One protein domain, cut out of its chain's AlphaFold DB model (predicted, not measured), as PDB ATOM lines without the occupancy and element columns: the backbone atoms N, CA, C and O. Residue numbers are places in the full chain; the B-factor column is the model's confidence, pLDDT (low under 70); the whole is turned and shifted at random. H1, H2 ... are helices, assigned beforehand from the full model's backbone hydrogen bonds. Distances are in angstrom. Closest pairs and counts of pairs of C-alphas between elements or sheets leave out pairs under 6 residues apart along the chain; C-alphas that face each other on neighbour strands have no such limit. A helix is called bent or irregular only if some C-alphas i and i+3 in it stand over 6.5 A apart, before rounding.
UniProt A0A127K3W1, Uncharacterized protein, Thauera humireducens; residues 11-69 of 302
ATOM      1  N   ALA A  11     177.723 204.452 131.239       61.84
ATOM      2  CA  ALA A  11     176.939 204.469 129.999       61.84
ATOM      3  C   ALA A  11     176.438 205.881 129.635       61.84
ATOM      4  O   ALA A  11     176.587 206.318 128.496       61.84
ATOM      5  N   SER A  12     175.948 206.646 130.614       76.12
ATOM      6  CA  SER A  12     175.470 208.015 130.391       76.12
ATOM      7  C   SER A  12     176.587 209.022 130.102       76.12
ATOM      8  O   SER A  12     176.340 209.989 129.384       76.12
ATOM      9  N   ARG A  13     177.827 208.804 130.571       78.69
ATOM     10  CA  ARG A  13     178.984 209.654 130.209       78.69
ATOM     11  C   ARG A  13     179.334 209.518 128.724       78.69
ATOM     12  O   ARG A  13     179.528 210.523 128.039       78.69
ATOM     13  N   VAL A  14     179.360 208.284 128.220       77.12
ATOM     14  CA  VAL A  14     179.610 207.983 126.801       77.12
ATOM     15  C   VAL A  14     178.485 208.532 125.921       77.12
ATOM     16  O   VAL A  14     178.757 209.222 124.939       77.12
ATOM     17  N   GLU A  15     177.224 208.299 126.287       80.81
ATOM     18  CA  GLU A  15     176.059 208.789 125.533       80.81
ATOM     19  C   GLU A  15     175.970 210.324 125.501       80.81
ATOM     20  O   GLU A  15     175.668 210.910 124.455       80.81
ATOM     21  N   THR A  16     176.297 210.989 126.614       84.44
ATOM     22  CA  THR A  16     176.366 212.457 126.696       84.44
ATOM     23  C   THR A  16     177.460 213.010 125.783       84.44
ATOM     24  O   THR A  16     177.220 213.969 125.048       84.44
ATOM     25  N   LEU A  17     178.643 212.387 125.772       82.75
ATOM     26  CA  LEU A  17     179.751 212.808 124.914       82.75
ATOM     27  C   LEU A  17     179.418 212.629 123.428       82.75
ATOM     28  O   LEU A  17     179.629 213.549 122.641       82.75
ATOM     29  N   ILE A  18     178.837 211.488 123.050       79.81
ATOM     30  CA  ILE A  18     178.399 211.236 121.669       79.81
ATOM     31  C   ILE A  18     177.354 212.276 121.250       79.81
ATOM     32  O   ILE A  18     177.487 212.884 120.190       79.81
ATOM     33  N   SER A  19     176.362 212.548 122.103       84.00
ATOM     34  CA  SER A  19     175.312 213.536 121.822       84.00
ATOM     35  C   SER A  19     175.875 214.950 121.641       84.00
ATOM     36  O   SER A  19     175.454 215.673 120.737       84.00
ATOM     37  N   LYS A  20     176.865 215.338 122.456       84.81
ATOM     38  CA  LYS A  20     177.562 216.623 122.335       84.81
ATOM     39  C   LYS A  20     178.326 216.732 121.013       84.81
ATOM     40  O   LYS A  20     178.154 217.711 120.292       84.81
ATOM     41  N   VAL A  21     179.113 215.714 120.661       82.81
ATOM     42  CA  VAL A  21     179.908 215.715 119.422       82.81
ATOM     43  C   VAL A  21     179.000 215.694 118.185       82.81
ATOM     44  O   VAL A  21     179.275 216.373 117.198       82.81
ATOM     45  N   MET A  22     177.857 215.003 118.241       80.81
ATOM     46  CA  MET A  22     176.846 215.058 117.178       80.81
ATOM     47  C   MET A  22     176.229 216.458 117.008       80.81
ATOM     48  O   MET A  22     175.933 216.857 115.882       80.81
ATOM     49  N   ALA A  23     176.041 217.211 118.097       83.44
ATOM     50  CA  ALA A  23     175.508 218.574 118.049       83.44
ATOM     51  C   ALA A  23     176.521 219.594 117.495       83.44
ATOM     52  O   ALA A  23     176.130 220.515 116.777       83.44
ATOM     53  N   GLU A  24     177.811 219.420 117.793       82.44
ATOM     54  CA  GLU A  24     178.902 220.280 117.308       82.44
ATOM     55  C   GLU A  24     179.229 220.041 115.820       82.44
ATOM     56  O   GLU A  24     179.702 220.950 115.135       82.44
ATOM     57  N   HIS A  25     178.897 218.857 115.284       79.00
ATOM     58  CA  HIS A  25     179.165 218.469 113.894       79.00
ATOM     59  C   HIS A  25     177.894 218.012 113.128       79.00
ATOM     60  O   HIS A  25     177.787 216.854 112.723       79.00
ATOM     61  N   PRO A  26     176.920 218.904 112.851       75.38
ATOM     62  CA  PRO A  26     175.604 218.522 112.315       75.38
ATOM     63  C   PRO A  26     175.550 218.274 110.790       75.38
ATOM     64  O   PRO A  26     174.507 217.874 110.264       75.38
ATOM     65  N   SER A  27     176.619 218.564 110.033       70.44
ATOM     66  CA  SER A  27     176.563 218.593 108.561       70.44
ATOM     67  C   SER A  27     176.854 217.230 107.909       70.44
ATOM     68  O   SER A  27     177.754 216.505 108.315       70.44
ATOM     69  N   LYS A  28     176.125 216.899 106.832       65.56
ATOM     70  CA  LYS A  28     176.223 215.614 106.103       65.56
ATOM     71  C   LYS A  28     177.255 215.606 104.965       65.56
ATOM     72  O   LYS A  28     177.172 214.769 104.069       65.56
ATOM     73  N   THR A  29     178.182 216.561 104.940       72.50
ATOM     74  CA  THR A  29     179.245 216.567 103.922       72.50
ATOM     75  C   THR A  29     180.341 215.573 104.302       72.50
ATOM     76  O   THR A  29     180.597 215.356 105.483       72.50
ATOM     77  N   GLN A  30     181.006 214.969 103.317       66.12
ATOM     78  CA  GLN A  30     182.056 213.973 103.569       66.12
ATOM     79  C   GLN A  30     183.225 214.541 104.398       66.12
ATOM     80  O   GLN A  30     183.778 213.836 105.236       66.12
ATOM     81  N   ALA A  31     183.556 215.824 104.216       68.56
ATOM     82  CA  ALA A  31     184.558 216.523 105.023       68.56
ATOM     83  C   ALA A  31     184.102 216.691 106.484       68.56
ATOM     84  O   ALA A  31     184.830 216.327 107.397       68.56
ATOM     85  N   ALA A  32     182.858 217.118 106.717       68.50
ATOM     86  CA  ALA A  32     182.331 217.242 108.077       68.50
ATOM     87  C   ALA A  32     182.139 215.892 108.788       68.50
ATOM     88  O   ALA A  32     182.213 215.826 110.011       68.50
ATOM     89  N   GLN A  33     181.911 214.813 108.033       71.69
ATOM     90  CA  GLN A  33     181.918 213.456 108.579       71.69
ATOM     91  C   GLN A  33     183.322 213.043 109.026       71.69
ATOM     92  O   GLN A  33     183.453 212.427 110.079       71.69
ATOM     93  N   HIS A  34     184.365 213.398 108.269       76.50
ATOM     94  CA  HIS A  34     185.750 213.155 108.672       76.50
ATOM     95  C   HIS A  34     186.096 213.905 109.967       76.50
ATOM     96  O   HIS A  34     186.591 213.285 110.904       76.50
ATOM     97  N   ASP A  35     185.739 215.189 110.059       77.06
ATOM     98  CA  ASP A  35     185.968 216.007 111.259       77.06
ATOM     99  C   ASP A  35     185.200 215.468 112.478       77.06
ATOM    100  O   ASP A  35     185.730 215.429 113.586       77.06
ATOM    101  N   TYR A  36     183.967 214.986 112.270       78.75
ATOM    102  CA  TYR A  36     183.192 214.290 113.299       78.75
ATOM    103  C   TYR A  36     183.904 213.018 113.771       78.75
ATOM    104  O   TYR A  36     184.076 212.820 114.972       78.75
ATOM    105  N   PHE A  37     184.342 212.153 112.850       79.81
ATOM    106  CA  PHE A  37     185.028 210.919 113.228       79.81
ATOM    107  C   PHE A  37     186.336 211.209 113.961       79.81
ATOM    108  O   PHE A  37     186.612 210.557 114.967       79.81
ATOM    109  N   GLU A  38     187.111 212.194 113.520       83.88
ATOM    110  CA  GLU A  38     188.326 212.610 114.213       83.88
ATOM    111  C   GLU A  38     188.015 213.120 115.630       83.88
ATOM    112  O   GLU A  38     188.611 212.635 116.593       83.88
ATOM    113  N   ALA A  39     187.025 214.005 115.788       80.38
ATOM    114  CA  ALA A  39     186.606 214.530 117.089       80.38
ATOM    115  C   ALA A  39     186.117 213.425 118.042       80.38
ATOM    116  O   ALA A  39     186.499 213.402 119.214       80.38
ATOM    117  N   VAL A  40     185.334 212.470 117.533       81.06
ATOM    118  CA  VAL A  40     184.879 211.295 118.287       81.06
ATOM    119  C   VAL A  40     186.070 210.476 118.785       81.06
ATOM    120  O   VAL A  40     186.103 210.119 119.958       81.06
ATOM    121  N   HIS A  41     187.075 210.206 117.949       79.50
ATOM    122  CA  HIS A  41     188.240 209.418 118.368       79.50
ATOM    123  C   HIS A  41     189.119 210.170 119.372       79.50
ATOM    124  O   HIS A  41     189.571 209.574 120.352       79.50
ATOM    125  N   GLN A  42     189.327 211.472 119.167       86.88
ATOM    126  CA  GLN A  42     190.119 212.302 120.076       86.88
ATOM    127  C   GLN A  42     189.476 212.425 121.461       86.88
ATOM    128  O   GLN A  42     190.198 212.513 122.451       86.88
ATOM    129  N   GLN A  43     188.142 212.401 121.552       82.50
ATOM    130  CA  GLN A  43     187.423 212.566 122.820       82.50
ATOM    131  C   GLN A  43     187.021 211.235 123.478       82.50
ATOM    132  O   GLN A  43     187.106 211.116 124.700       82.50
ATOM    133  N   LEU A  44     186.643 210.207 122.709       79.56
ATOM    134  CA  LEU A  44     186.293 208.895 123.268       79.56
ATOM    135  C   LEU A  44     187.514 208.094 123.710       79.56
ATOM    136  O   LEU A  44     187.420 207.376 124.699       79.56
ATOM    137  N   ALA A  45     188.656 208.186 123.021       78.06
ATOM    138  CA  ALA A  45     189.817 207.375 123.387       78.06
ATOM    139  C   ALA A  45     190.395 207.722 124.779       78.06
ATOM    140  O   ALA A  45     190.759 206.799 125.509       78.06
ATOM    141  N   PRO A  46     190.485 209.002 125.198       85.81
ATOM    142  CA  PRO A  46     190.832 209.352 126.575       85.81
ATOM    143  C   PRO A  46     189.789 208.878 127.591       85.81
ATOM    144  O   PRO A  46     190.176 208.275 128.588       85.81
ATOM    145  N   LEU A  47     188.496 209.078 127.307       81.81
ATOM    146  CA  LEU A  47     187.413 208.645 128.194       81.81
ATOM    147  C   LEU A  47     187.404 207.118 128.369       81.81
ATOM    148  O   LEU A  47     187.200 206.626 129.470       81.81
ATOM    149  N   ALA A  48     187.678 206.356 127.311       77.12
ATOM    150  CA  ALA A  48     187.776 204.901 127.384       77.12
ATOM    151  C   ALA A  48     188.888 204.451 128.345       77.12
ATOM    152  O   ALA A  48     188.645 203.591 129.187       77.12
ATOM    153  N   ARG A  49     190.071 205.077 128.280       85.81
ATOM    154  CA  ARG A  49     191.183 204.778 129.202       85.81
ATOM    155  C   ARG A  49     190.851 205.130 130.651       85.81
ATOM    156  O   ARG A  49     191.231 204.400 131.559       85.81
ATOM    157  N   GLU A  50     190.150 206.238 130.868       85.75
ATOM    158  CA  GLU A  50     189.678 206.642 132.196       85.75
ATOM    159  C   GLU A  50     188.686 205.619 132.768       85.75
ATOM    160  O   GLU A  50     188.862 205.142 133.885       85.75
ATOM    161  N   LEU A  51     187.705 205.199 131.966       81.75
ATOM    162  CA  LEU A  51     186.721 204.187 132.352       81.75
ATOM    163  C   LEU A  51     187.347 202.804 132.574       81.75
ATOM    164  O   LEU A  51     186.860 202.033 133.400       81.75
ATOM    165  N   GLU A  52     188.406 202.452 131.844       86.06
ATOM    166  CA  GLU A  52     189.183 201.230 132.084       86.06
ATOM    167  C   GLU A  52     189.862 201.272 133.460       86.06
ATOM    168  O   GLU A  52     189.720 200.319 134.228       86.06
ATOM    169  N   LEU A  53     190.495 202.395 133.812       87.81
ATOM    170  CA  LEU A  53     191.088 202.629 135.134       87.81
ATOM    171  C   LEU A  53     190.042 202.583 136.256       87.81
ATOM    172  O   LEU A  53     190.239 201.888 137.252       87.81
ATOM    173  N   GLU A  54     188.908 203.267 136.090       85.62
ATOM    174  CA  GLU A  54     187.803 203.223 137.057       85.62
ATOM    175  C   GLU A  54     187.281 201.792 137.245       85.62
ATOM    176  O   GLU A  54     187.071 201.341 138.371       85.62
ATOM    177  N   ASN A  55     187.120 201.034 136.157       81.38
ATOM    178  CA  ASN A  55     186.701 199.636 136.228       81.38
ATOM    179  C   ASN A  55     187.725 198.749 136.946       81.38
ATOM    180  O   ASN A  55     187.331 197.820 137.653       81.38
ATOM    181  N   GLU A  56     189.023 198.988 136.760       88.44
ATOM    182  CA  GLU A  56     190.076 198.269 137.482       88.44
ATOM    183  C   GLU A  56     190.015 198.546 138.987       88.44
ATOM    184  O   GLU A  56     190.054 197.599 139.777       88.44
ATOM    185  N   VAL A  57     189.825 199.810 139.380       87.69
ATOM    186  CA  VAL A  57     189.647 200.210 140.784       87.69
ATOM    187  C   VAL A  57     188.400 199.560 141.378       87.69
ATOM    188  O   VAL A  57     188.501 198.855 142.380       87.69
ATOM    189  N   LEU A  58     187.244 199.685 140.720       81.31
ATOM    190  CA  LEU A  58     185.987 199.087 141.185       81.31
ATOM    191  C   LEU A  58     186.082 197.562 141.304       81.31
ATOM    192  O   LEU A  58     185.529 196.962 142.226       81.31
ATOM    193  N   ARG A  59     186.799 196.900 140.390       81.12
ATOM    194  CA  ARG A  59     187.057 195.456 140.488       81.12
ATOM    195  C   ARG A  59     187.941 195.120 141.683       81.12
ATOM    196  O   ARG A  59     187.673 194.116 142.343       81.12
ATOM    197  N   ALA A  60     188.967 195.918 141.964       82.56
ATOM    198  CA  ALA A  60     189.824 195.724 143.128       82.56
ATOM    199  C   ALA A  60     189.043 195.926 144.439       82.56
ATOM    200  O   ALA A  60     189.123 195.082 145.334       82.56
ATOM    201  N   GLU A  61     188.219 196.971 144.518       80.81
ATOM    202  CA  GLU A  61     187.318 197.230 145.646       80.81
ATOM    203  C   GLU A  61     186.309 196.096 145.840       80.81
ATOM    204  O   GLU A  61     186.120 195.613 146.953       80.81
ATOM    205  N   LEU A  62     185.719 195.587 144.755       77.69
ATOM    206  CA  LEU A  62     184.808 194.446 144.793       77.69
ATOM    207  C   LEU A  62     185.485 193.184 145.346       77.69
ATOM    208  O   LEU A  62     184.878 192.428 146.105       77.69
ATOM    209  N   VAL A  63     186.734 192.926 144.948       80.12
ATOM    210  CA  VAL A  63     187.527 191.801 145.464       80.12
ATOM    211  C   VAL A  63     187.827 191.993 146.952       80.12
ATOM    212  O   VAL A  63     187.681 191.039 147.719       80.12
ATOM    213  N   ALA A  64     188.170 193.209 147.376       74.94
ATOM    214  CA  ALA A  64     188.401 193.534 148.780       74.94
ATOM    215  C   ALA A  64     187.123 193.383 149.627       74.94
ATOM    216  O   ALA A  64     187.156 192.717 150.658       74.94
ATOM    217  N   ALA A  65     185.980 193.891 149.158       71.25
ATOM    218  CA  ALA A  65     184.682 193.753 149.823       71.25
ATOM    219  C   ALA A  65     184.232 192.284 149.928       71.25
ATOM    220  O   ALA A  65     183.684 191.860 150.946       71.25
ATOM    221  N   LYS A  66     184.509 191.467 148.899       71.56
ATOM    222  CA  LYS A  66     184.296 190.010 148.948       71.56
ATOM    223  C   LYS A  66     185.178 189.336 149.995       71.56
ATOM    224  O   LYS A  66     184.690 188.470 150.715       71.56
ATOM    225  N   ALA A  67     186.447 189.728 150.089       70.38
ATOM    226  CA  ALA A  67     187.375 189.192 151.081       70.38
ATOM    227  C   ALA A  67     187.018 189.622 152.517       70.38
ATOM    228  O   ALA A  67     187.206 188.840 153.446       70.38
ATOM    229  N   ALA A  68     186.458 190.823 152.690       73.06
ATOM    230  CA  ALA A  68     185.970 191.347 153.967       73.06
ATOM    231  C   ALA A  68     184.599 190.779 154.391       73.06
ATOM    232  O   ALA A  68     184.148 191.033 155.504       73.06
ATOM    233  N   GLY A  69     183.927 190.002 153.530       62.78
ATOM    234  CA  GLY A  69     182.592 189.457 153.802       62.78
ATOM    235  C   GLY A  69     181.453 190.481 153.704       62.78
ATOM    236  O   GLY A  69     180.315 190.155 154.025       62.78
TER     237      GLY A  69
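This is residues 11 to 69 of the 302 residues of an uncharacterized protein of Thauera humireducens (UniProt A0A127K3W1). A short helix, H1, turns through a tight link and folds back side by side with the first part of a much longer helix, H2, making a lopsided helical hairpin. H2 makes the long axis of the whole, and its far part, within residues 52 to 69, sticks out as a single arm. The printed part has 59 residues with two named helices, H1 then H2, and no named strand; its class is all helix. It is extended, with a radius of gyration of the C-alphas of 17.0 A, and is a rod spanning 57 by 16 by 11 A.

Find C-alpha 11 at (176.939, 204.469, 129.999); from there H1 runs through residues 11 to 24, 20.4 A from first to last C-alpha. Residues 25 to 29 make the tight link. At C-alpha 30, at (182.056, 213.973, 103.569), H2 begins, and its residues 30 to 67 reach over 53.8 A to C-alpha 67 at (187.375, 189.192, 151.081). Look near residue 45 for a kink of 26 degrees; H2 is neither bent nor irregular, but only just: C-alphas 43 and 46 are 6.0 A apart.

H1 and H2 form a helical hairpin and run opposite ways at a shallow tilt of 14 degrees. H2 touches H1 with residues 36 to 47 alone; look for the closest C-alphas at Val 21 and Val 40, 6.7 A apart. In H1 every O i to N i+4 pair is within hydrogen-bond range, and in H2 32 of 34 are.

The two C-alphas farthest apart are those of Thr 29 and Gly 69, at 56.9 A. Residues 52 to 69, of which 52 to 67 belong to H2, stand free; the body without them spans 32 by 16 by 10 A. The printed part has no cut. In the B-factor column the mean pLDDT of the printed part of this model is 78.7, and you will find values under 70 at residue 11, residue 28, residues 30 to 32 and residue 69.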